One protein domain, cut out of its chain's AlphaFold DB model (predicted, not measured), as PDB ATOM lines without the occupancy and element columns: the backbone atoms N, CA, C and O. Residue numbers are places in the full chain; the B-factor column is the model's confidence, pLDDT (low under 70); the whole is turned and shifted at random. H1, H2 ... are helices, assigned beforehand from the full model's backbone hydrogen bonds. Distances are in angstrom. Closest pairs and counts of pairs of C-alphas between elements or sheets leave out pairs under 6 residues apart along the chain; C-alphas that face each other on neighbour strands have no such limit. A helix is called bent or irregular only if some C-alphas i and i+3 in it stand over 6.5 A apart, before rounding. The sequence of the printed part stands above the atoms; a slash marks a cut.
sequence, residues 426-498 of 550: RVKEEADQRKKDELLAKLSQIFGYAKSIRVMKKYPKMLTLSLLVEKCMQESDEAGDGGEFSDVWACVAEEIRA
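Overview. This is residues 426 to 498 of the 550 residues of the protein "RNase_Zc3h12a domain-containing protein" of Caenorhabditis elegans (UniProt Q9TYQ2). A long helix, H1, bends sharply and folds back on itself, and H2 crosses both of its arms, H1a and H1b, to make a small compact body; residues 426 to 431 of H1a stick out at one end, and residues 486 to 498, nearly all of them H3, stick out at the other. H3 touches no helix and is joined to the body by a long link. The printed part has 73 residues with three named helices, in the order H1, H2, H3, and no named strand; its class is all helix. The whole is loose, with a radius of gyration of the C-alphas of 15.3 A, and it spans 57 by 22 by 19 A, a rod in outline whose length is made by the two ends that stick out.

Along the chain. Find C-alpha 426 at (13.854, 34.061, 51.792), where H1, residues 426 to 458, begins. By its hydrogen bonds it was assigned as one helix, but it is bent: C-alphas 446 and 449 are 8.9 A apart. Its arm H1a, residues 426 to 446, is 30.7 A long and ends at C-alpha 446, at (41.194, 47.594, 48.230). Its arm H1b, residues 449 to 458, is 14.3 A long. Next look at H2, residues 465 to 474, 14.2 A long. Last comes H3, residues 486 to 497, which runs 16.6 A to C-alpha 497 at (64.062, 58.273, 56.059).

Arrangement. Start at the bend, where H1a touches H1b with residues 440 to 444 alone; the closest C-alphas, those of Ser 444 and Ser 452, are 5.5 A apart. These arms run opposite ways at a steep tilt of 47 degrees. H1a touches H2 with residues 439 to 443 alone, the closest C-alphas being those of Leu 439 and Leu 465, at 6.4 A. Those two run the same way at a steep tilt of 49 degrees. H1b touches H2 too, about perpendicular at 80 degrees, and there the closest C-alphas are those of Val 455 and Cys 472, 6.2 A apart. The helix packing is mostly crossed, with 0 of these 3 pairs at a shallow tilt. H3 is apart from H1a, H1b and H2. Every O i to N i+4 pair is within hydrogen-bond range in H1b, H2 and H3, and in H1a 16 of 17 are.

Size, cuts and confidence. The C-alphas of Arg 426 and Ala 498, the two farthest apart, are 57.2 A from each other. Without the stretches that stand free, the body of 54 residues spans 30 by 18 by 16 A. The printed part has no cut. The link from H1 to H2 is short, with 6 residues, and the link from H2 to H3 is long, with 11. Look at the B-factor column from residue 479 on: residues 479 to 498 are under 70, while the mean pLDDT of the printed part is 77.5 and that of H3 is 50.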
ATOM      1  N   ARG A 426      12.909  33.829  50.679       84.17
ATOM      2  CA  ARG A 426      13.854  34.061  51.792       84.17
ATOM      3  C   ARG A 426      15.249  33.506  51.488       84.17
ATOM      4  O   ARG A 426      16.239  34.204  51.682       84.17
ATOM      5  N   VAL A 427      15.337  32.292  50.936       86.70
ATOM      6  CA  VAL A 427      16.616  31.673  50.532       86.70
ATOM      7  C   VAL A 427      17.327  32.497  49.454       86.70
ATOM      8  O   VAL A 427      18.551  32.641  49.495       86.70
ATOM      9  N   LYS A 428      16.583  33.081  48.505       86.20
ATOM     10  CA  LYS A 428      17.148  33.982  47.492       86.20
ATOM     11  C   LYS A 428      17.639  35.300  48.096       86.20
ATOM     12  O   LYS A 428      18.737  35.740  47.760       86.20
ATOM     13  N   GLU A 429      16.866  35.906  48.995       84.34
ATOM     14  CA  GLU A 429      17.235  37.147  49.688       84.34
ATOM     15  C   GLU A 429      18.499  36.957  50.549       84.34
ATOM     16  O   GLU A 429      19.424  37.765  50.459       84.34
ATOM     17  N   GLU A 430      18.614  35.841  51.278       84.63
ATOM     18  CA  GLU A 430      19.853  35.457  51.967       84.63
ATOM     19  C   GLU A 430      21.032  35.258  51.004       84.63
ATOM     20  O   GLU A 430      22.141  35.714  51.281       84.63
ATOM     21  N   ALA A 431      20.824  34.570  49.877       84.15
ATOM     22  CA  ALA A 431      21.888  34.306  48.910       84.15
ATOM     23  C   ALA A 431      22.412  35.595  48.253       84.15
ATOM     24  O   ALA A 431      23.618  35.725  48.040       84.15
ATOM     25  N   ASP A 432      21.535  36.555  47.957       83.78
ATOM     26  CA  ASP A 432      21.921  37.852  47.400       83.78
ATOM     27  C   ASP A 432      22.522  38.794  48.460       83.78
ATOM     28  O   ASP A 432      23.403  39.587  48.122       83.78
ATOM     29  N   GLN A 433      22.148  38.671  49.740       84.23
ATOM     30  CA  GLN A 433      22.836  39.379  50.827       84.23
ATOM     31  C   GLN A 433      24.257  38.841  51.049       84.23
ATOM     32  O   GLN A 433      25.202  39.626  51.040       84.23
ATOM     33  N   ARG A 434      24.449  37.516  51.111       86.31
ATOM     34  CA  ARG A 434      25.784  36.900  51.260       86.31
ATOM     35  C   ARG A 434      26.753  37.329  50.147       86.31
ATOM     36  O   ARG A 434      27.926  37.571  50.420       86.31
ATOM     37  N   LYS A 435      26.267  37.493  48.905       88.61
ATOM     38  CA  LYS A 435      27.056  38.062  47.792       88.61
ATOM     39  C   LYS A 435      27.461  39.514  48.047       88.61
ATOM     40  O   LYS A 435      28.589  39.884  47.738       88.61
ATOM     41  N   LYS A 436      26.564  40.347  48.592       89.33
ATOM     42  CA  LYS A 436      26.892  41.735  48.964       89.33
ATOM     43  C   LYS A 436      27.950  41.772  50.060       89.33
ATOM     44  O   LYS A 436      28.877  42.561  49.943       89.33
ATOM     45  N   ASP A 437      27.852  40.906  51.061       87.43
ATOM     46  CA  ASP A 437      28.827  40.847  52.154       87.43
ATOM     47  C   ASP A 437      30.213  40.395  51.644       87.43
ATOM     48  O   ASP A 437      31.229  40.997  51.993       87.43
ATOM     49  N   GLU A 438      30.266  39.408  50.738       88.95
ATOM     50  CA  GLU A 438      31.506  38.980  50.065       88.95
ATOM     51  C   GLU A 438      32.116  40.099  49.198       88.95
ATOM     52  O   GLU A 438      33.329  40.328  49.232       88.95
ATOM     53  N   LEU A 439      31.290  40.824  48.436       90.44
ATOM     54  CA  LEU A 439      31.726  41.968  47.628       90.44
ATOM     55  C   LEU A 439      32.212  43.128  48.502       90.44
ATOM     56  O   LEU A 439      33.258  43.700  48.205       90.44
ATOM     57  N   LEU A 440      31.513  43.442  49.595       90.51
ATOM     58  CA  LEU A 440      31.905  44.486  50.538       90.51
ATOM     59  C   LEU A 440      33.241  44.145  51.200       90.51
ATOM     60  O   LEU A 440      34.112  45.008  51.275       90.51
ATOM     61  N   ALA A 441      33.446  42.890  51.609       80.96
ATOM     62  CA  ALA A 441      34.721  42.432  52.154       80.96
ATOM     63  C   ALA A 441      35.869  42.559  51.137       80.96
ATOM     64  O   ALA A 441      36.959  42.998  51.506       80.96
ATOM     65  N   LYS A 442      35.630  42.219  49.862       82.58
ATOM     66  CA  LYS A 442      36.614  42.344  48.771       82.58
ATOM     67  C   LYS A 442      36.938  43.799  48.426       82.58
ATOM     68  O   LYS A 442      38.104  44.129  48.264       82.58
ATOM     69  N   LEU A 443      35.937  44.676  48.361       85.62
ATOM     70  CA  LEU A 443      36.149  46.108  48.114       85.62
ATOM     71  C   LEU A 443      36.858  46.782  49.294       85.62
ATOM     72  O   LEU A 443      37.788  47.552  49.074       85.62
ATOM     73  N   SER A 444      36.498  46.436  50.536       84.53
ATOM     74  CA  SER A 444      37.091  47.038  51.743       84.53
ATOM     75  C   SER A 444      38.585  46.732  51.887       84.53
ATOM     76  O   SER A 444      39.317  47.537  52.451       84.53
ATOM     77  N   GLN A 445      39.056  45.610  51.333       75.28
ATOM     78  CA  GLN A 445      40.486  45.275  51.258       75.28
ATOM     79  C   GLN A 445      41.268  46.170  50.279       75.28
ATOM     80  O   GLN A 445      42.477  46.312  50.435       75.28
ATOM     81  N   ILE A 446      40.591  46.774  49.294       79.93
ATOM     82  CA  ILE A 446      41.194  47.594  48.230       79.93
ATOM     83  C   ILE A 446      41.043  49.096  48.531       79.93
ATOM     84  O   ILE A 446      41.979  49.864  48.332       79.93
ATOM     85  N   PHE A 447      39.865  49.517  49.008       83.20
ATOM     86  CA  PHE A 447      39.446  50.924  49.100       83.20
ATOM     87  C   PHE A 447      39.104  51.398  50.525       83.20
ATOM     88  O   PHE A 447      38.586  52.501  50.687       83.20
ATOM     89  N   GLY A 448      39.325  50.561  51.544       80.75
ATOM     90  CA  GLY A 448      38.842  50.804  52.907       80.75
ATOM     91  C   GLY A 448      37.328  50.598  53.042       80.75
ATOM     92  O   GLY A 448      36.575  50.602  52.058       80.75
ATOM     93  N   TYR A 449      36.853  50.385  54.271       87.18
ATOM     94  CA  TYR A 449      35.435  50.088  54.512       87.18
ATOM     95  C   TYR A 449      34.505  51.264  54.156       87.18
ATOM     96  O   TYR A 449      33.439  51.053  53.569       87.18
ATOM     97  N   ALA A 450      34.921  52.502  54.449       86.86
ATOM     98  CA  ALA A 450      34.113  53.712  54.265       86.86
ATOM     99  C   ALA A 450      33.735  53.968  52.791       86.86
ATOM    100  O   ALA A 450      32.541  53.990  52.466       86.86
ATOM    101  N   LYS A 451      34.717  54.053  51.878       88.90
ATOM    102  CA  LYS A 451      34.452  54.195  50.435       88.90
ATOM    103  C   LYS A 451      33.633  53.024  49.901       88.90
ATOM    104  O   LYS A 451      32.647  53.227  49.192       88.90
ATOM    105  N   SER A 452      33.991  51.799  50.286       90.33
ATOM    106  CA  SER A 452      33.335  50.580  49.803       90.33
ATOM    107  C   SER A 452      31.842  50.547  50.135       90.33
ATOM    108  O   SER A 452      31.017  50.296  49.253       90.33
ATOM    109  N   ILE A 453      31.459  50.869  51.378       91.32
ATOM    110  CA  ILE A 453      30.042  50.903  51.760       91.32
ATOM    111  C   ILE A 453      29.305  52.120  51.177       91.32
ATOM    112  O   ILE A 453      28.114  52.008  50.875       91.32
ATOM    113  N   ARG A 454      29.983  53.258  50.953       92.30
ATOM    114  CA  ARG A 454      29.417  54.431  50.257       92.30
ATOM    115  C   ARG A 454      29.053  54.089  48.808       92.30
ATOM    116  O   ARG A 454      27.908  54.290  48.399       92.30
ATOM    117  N   VAL A 455      29.966  53.455  48.071       92.59
ATOM    118  CA  VAL A 455      29.750  53.002  46.685       92.59
ATOM    119  C   VAL A 455      28.672  51.917  46.602       92.59
ATOM    120  O   VAL A 455      27.768  52.014  45.772       92.59
ATOM    121  N   MET A 456      28.677  50.919  47.492       92.54
ATOM    122  CA  MET A 456      27.638  49.876  47.481       92.54
ATOM    123  C   MET A 456      26.239  50.398  47.852       92.54
ATOM    124  O   MET A 456      25.248  49.897  47.318       92.54
ATOM    125  N   LYS A 457      26.130  51.434  48.697       92.58
ATOM    126  CA  LYS A 457      24.860  52.147  48.950       92.58
ATOM    127  C   LYS A 457      24.371  52.921  47.721       92.58
ATOM    128  O   LYS A 457      23.168  52.968  47.480       92.58
ATOM    129  N   LYS A 458      25.292  53.508  46.950       94.15
ATOM    130  CA  LYS A 458      25.023  54.275  45.720       94.15
ATOM    131  C   LYS A 458      24.585  53.380  44.552       94.15
ATOM    132  O   LYS A 458      23.744  53.783  43.752       94.15
ATOM    133  N   TYR A 459      25.087  52.142  44.498       92.57
ATOM    134  CA  TYR A 459      24.815  51.174  43.427       92.57
ATOM    135  C   TYR A 459      24.229  49.834  43.935       92.57
ATOM    136  O   TYR A 459      24.775  48.768  43.647       92.57
ATOM    137  N   PRO A 460      23.071  49.822  44.629       89.49
ATOM    138  CA  PRO A 460      22.571  48.654  45.375       89.49
ATOM    139  C   PRO A 460      22.106  47.466  44.508       89.49
ATOM    140  O   PRO A 460      21.775  46.405  45.043       89.49
ATOM    141  N   LYS A 461      22.056  47.641  43.178       88.41
ATOM    142  CA  LYS A 461      21.756  46.596  42.182       88.41
ATOM    143  C   LYS A 461      23.011  45.982  41.543       88.41
ATOM    144  O   LYS A 461      22.888  45.012  40.802       88.41
ATOM    145  N   MET A 462      24.199  46.542  41.782       87.45
ATOM    146  CA  MET A 462      25.450  46.032  41.217       87.45
ATOM    147  C   MET A 462      26.018  44.932  42.117       87.45
ATOM    148  O   MET A 462      26.343  45.173  43.274       87.45
ATOM    149  N   LEU A 463      26.132  43.720  41.566       85.71
ATOM    150  CA  LEU A 463      26.653  42.524  42.244       85.71
ATOM    151  C   LEU A 463      27.880  41.939  41.515       85.71
ATOM    152  O   LEU A 463      28.156  40.744  41.593       85.71
ATOM    153  N   THR A 464      28.616  42.790  40.794       87.45
ATOM    154  CA  THR A 464      29.778  42.414  39.978       87.45
ATOM    155  C   THR A 464      30.994  43.200  40.448       87.45
ATOM    156  O   THR A 464      30.984  44.431  40.392       87.45
ATOM    157  N   LEU A 465      32.043  42.503  40.897       85.47
ATOM    158  CA  LEU A 465      33.209  43.131  41.529       85.47
ATOM    159  C   LEU A 465      33.895  44.161  40.622       85.47
ATOM    160  O   LEU A 465      34.154  45.264  41.077       85.47
ATOM    161  N   SER A 466      34.138  43.842  39.348       83.90
ATOM    162  CA  SER A 466      34.823  44.743  38.404       83.90
ATOM    163  C   SER A 466      34.101  46.082  38.220       83.90
ATOM    164  O   SER A 466      34.734  47.132  38.286       83.90
ATOM    165  N   LEU A 467      32.774  46.059  38.072       88.80
ATOM    166  CA  LEU A 467      31.965  47.276  37.953       88.80
ATOM    167  C   LEU A 467      31.935  48.072  39.269       88.80
ATOM    168  O   LEU A 467      31.906  49.297  39.245       88.80
ATOM    169  N   LEU A 468      31.958  47.406  40.430       89.54
ATOM    170  CA  LEU A 468      32.049  48.095  41.723       89.54
ATOM    171  C   LEU A 468      33.441  48.704  41.956       89.54
ATOM    172  O   LEU A 468      33.522  49.820  42.454       89.54
ATOM    173  N   VAL A 469      34.516  48.025  41.540       84.87
ATOM    174  CA  VAL A 469      35.893  48.555  41.534       84.87
ATOM    175  C   VAL A 469      35.973  49.810  40.659       84.87
ATOM    176  O   VAL A 469      36.482  50.830  41.113       84.87
ATOM    177  N   GLU A 470      35.390  49.780  39.456       85.66
ATOM    178  CA  GLU A 470      35.288  50.947  38.567       85.66
ATOM    179  C   GLU A 470      34.581  52.132  39.254       85.66
ATOM    180  O   GLU A 470      35.039  53.270  39.157       85.66
ATOM    181  N   LYS A 471      33.501  51.878  40.011       90.69
ATOM    182  CA  LYS A 471      32.808  52.936  40.766       90.69
ATOM    183  C   LYS A 471      33.567  53.400  42.007       90.69
ATOM    184  O   LYS A 471      33.539  54.590  42.283       90.69
ATOM    185  N   CYS A 472      34.328  52.545  42.686       87.24
ATOM    186  CA  CYS A 472      35.257  52.977  43.736       87.24
ATOM    187  C   CYS A 472      36.419  53.833  43.203       87.24
ATOM    188  O   CYS A 472      36.891  54.710  43.918       87.24
ATOM    189  N   MET A 473      36.854  53.631  41.955       86.50
ATOM    190  CA  MET A 473      37.839  54.503  41.297       86.50
ATOM    191  C   MET A 473      37.240  55.839  40.821       86.50
ATOM    192  O   MET A 473      37.977  56.805  40.647       86.50
ATOM    193  N   GLN A 474      35.920  55.907  40.614       87.05
ATOM    194  CA  GLN A 474      35.188  57.131  40.249       87.05
ATOM    195  C   GLN A 474      34.655  57.909  41.466       87.05
ATOM    196  O   GLN A 474      34.285  59.074  41.330       87.05
ATOM    197  N   GLU A 475      34.595  57.290  42.648       86.68
ATOM    198  CA  GLU A 475      34.152  57.934  43.885       86.68
ATOM    199  C   GLU A 475      35.306  58.706  44.537       86.68
ATOM    200  O   GLU A 475      36.336  58.120  44.884       86.68
ATOM    201  N   SER A 476      35.118  60.010  44.759       84.83
ATOM    202  CA  SER A 476      36.072  60.860  45.480       84.83
ATOM    203  C   SER A 476      36.450  60.284  46.849       84.83
ATOM    204  O   SER A 476      35.618  59.662  47.517       84.83
ATOM    205  N   ASP A 477      37.691  60.519  47.273       81.09
ATOM    206  CA  ASP A 477      38.146  60.227  48.633       81.09
ATOM    207  C   ASP A 477      37.520  61.190  49.650       81.09
ATOM    208  O   ASP A 477      37.580  62.412  49.505       81.09
ATOM    209  N   GLU A 478      36.931  60.622  50.699       82.50
ATOM    210  CA  GLU A 478      36.427  61.325  51.877       82.50
ATOM    211  C   GLU A 478      37.357  61.096  53.080       82.50
ATOM    212  O   GLU A 478      38.105  60.114  53.153       82.50
ATOM    213  N   ALA A 479      37.299  61.998  54.065       67.84
ATOM    214  CA  ALA A 479      38.081  61.884  55.292       67.84
ATOM    215  C   ALA A 479      37.689  60.613  56.075       67.84
ATOM    216  O   ALA A 479      36.631  60.553  56.698       67.84
ATOM    217  N   GLY A 480      38.560  59.603  56.028       66.43
ATOM    218  CA  GLY A 480      38.343  58.281  56.621       66.43
ATOM    219  C   GLY A 480      38.541  57.118  55.645       66.43
ATOM    220  O   GLY A 480      38.858  56.025  56.099       66.43
ATOM    221  N   ASP A 481      38.457  57.340  54.328       69.41
ATOM    222  CA  ASP A 481      38.559  56.263  53.325       69.41
ATOM    223  C   ASP A 481      39.914  55.531  53.362       69.41
ATOM    224  O   ASP A 481      39.959  54.306  53.431       69.41
ATOM    225  N   GLY A 482      41.021  56.280  53.398       55.75
ATOM    226  CA  GLY A 482      42.368  55.743  53.656       55.75
ATOM    227  C   GLY A 482      42.752  55.687  55.144       55.75
ATOM    228  O   GLY A 482      43.889  55.346  55.479       55.75
ATOM    229  N   GLY A 483      41.833  56.061  56.042       49.21
ATOM    230  CA  GLY A 483      42.121  56.374  57.445       49.21
ATOM    231  C   GLY A 483      42.561  55.176  58.286       49.21
ATOM    232  O   GLY A 483      43.356  55.339  59.200       49.21
ATOM    233  N   GLU A 484      42.119  53.965  57.941       53.20
ATOM    234  CA  GLU A 484      42.503  52.736  58.656       53.20
ATOM    235  C   GLU A 484      43.993  52.373  58.469       53.20
ATOM    236  O   GLU A 484      44.514  51.515  59.180       53.20
ATOM    237  N   PHE A 485      44.678  52.982  57.487       44.69
ATOM    238  CA  PHE A 485      45.909  52.420  56.922       44.69
ATOM    239  C   PHE A 485      46.979  53.413  56.434       44.69
ATOM    240  O   PHE A 485      48.096  52.961  56.133       44.69
ATOM    241  N   SER A 486      46.678  54.716  56.381       42.55
ATOM    242  CA  SER A 486      47.611  55.799  56.011       42.55
ATOM    243  C   SER A 486      48.911  55.755  56.822       42.55
ATOM    244  O   SER A 486      50.007  55.785  56.259       42.55
ATOM    245  N   ASP A 487      48.785  55.575  58.138       49.20
ATOM    246  CA  ASP A 487      49.887  55.592  59.105       49.20
ATOM    247  C   ASP A 487      50.983  54.571  58.781       49.20
ATOM    248  O   ASP A 487      52.148  54.803  59.073       49.20
ATOM    249  N   VAL A 488      50.654  53.456  58.119       45.15
ATOM    250  CA  VAL A 488      51.653  52.443  57.737       45.15
ATOM    251  C   VAL A 488      52.536  52.923  56.583       45.15
ATOM    252  O   VAL A 488      53.732  52.658  56.607       45.15
ATOM    253  N   TRP A 489      51.994  53.663  55.606       44.25
ATOM    254  CA  TRP A 489      52.826  54.285  54.566       44.25
ATOM    255  C   TRP A 489      53.689  55.408  55.150       44.25
ATOM    256  O   TRP A 489      54.850  55.534  54.770       44.25
ATOM    257  N   ALA A 490      53.152  56.181  56.102       52.20
ATOM    258  CA  ALA A 490      53.923  57.183  56.832       52.20
ATOM    259  C   ALA A 490      55.060  56.536  57.640       52.20
ATOM    260  O   ALA A 490      56.206  56.947  57.498       52.20
ATOM    261  N   CYS A 491      54.782  55.469  58.395       51.22
ATOM    262  CA  CYS A 491      55.792  54.714  59.135       51.22
ATOM    263  C   CYS A 491      56.847  54.084  58.220       51.22
ATOM    264  O   CYS A 491      58.018  54.170  58.552       51.22
ATOM    265  N   VAL A 492      56.486  53.513  57.062       45.10
ATOM    266  CA  VAL A 492      57.482  53.013  56.090       45.10
ATOM    267  C   VAL A 492      58.339  54.161  55.546       45.10
ATOM    268  O   VAL A 492      59.551  54.016  55.442       45.10
ATOM    269  N   ALA A 493      57.749  55.319  55.237       53.19
ATOM    270  CA  ALA A 493      58.499  56.482  54.761       53.19
ATOM    271  C   ALA A 493      59.426  57.079  55.840       53.19
ATOM    272  O   ALA A 493      60.536  57.493  55.515       53.19
ATOM    273  N   GLU A 494      59.006  57.091  57.107       59.24
ATOM    274  CA  GLU A 494      59.828  57.480  58.260       59.24
ATOM    275  C   GLU A 494      60.940  56.452  58.529       59.24
ATOM    276  O   GLU A 494      62.092  56.835  58.686       59.24
ATOM    277  N   GLU A 495      60.632  55.150  58.502       52.24
ATOM    278  CA  GLU A 495      61.577  54.036  58.685       52.24
ATOM    279  C   GLU A 495      62.648  54.031  57.574       52.24
ATOM    280  O   GLU A 495      63.826  53.837  57.859       52.24
ATOM    281  N   ILE A 496      62.274  54.360  56.329       46.33
ATOM    282  CA  ILE A 496      63.206  54.579  55.208       46.33
ATOM    283  C   ILE A 496      64.010  55.879  55.377       46.33
ATOM    284  O   ILE A 496      65.209  55.888  55.112       46.33
ATOM    285  N   ARG A 497      63.389  56.978  55.827       56.96
ATOM    286  CA  ARG A 497      64.062  58.273  56.059       56.96
ATOM    287  C   ARG A 497      65.016  58.243  57.263       56.96
ATOM    288  O   ARG A 497      65.937  59.054  57.319       56.96
ATOM    289  N   ALA A 498      64.803  57.327  58.205       58.20
ATOM    290  CA  ALA A 498      65.642  57.107  59.380       58.20
ATOM    291  C   ALA A 498      66.831  56.161  59.126       58.20
ATOM    292  O   ALA A 498      67.729  56.084  59.968       58.20
TER     293      ALA A 498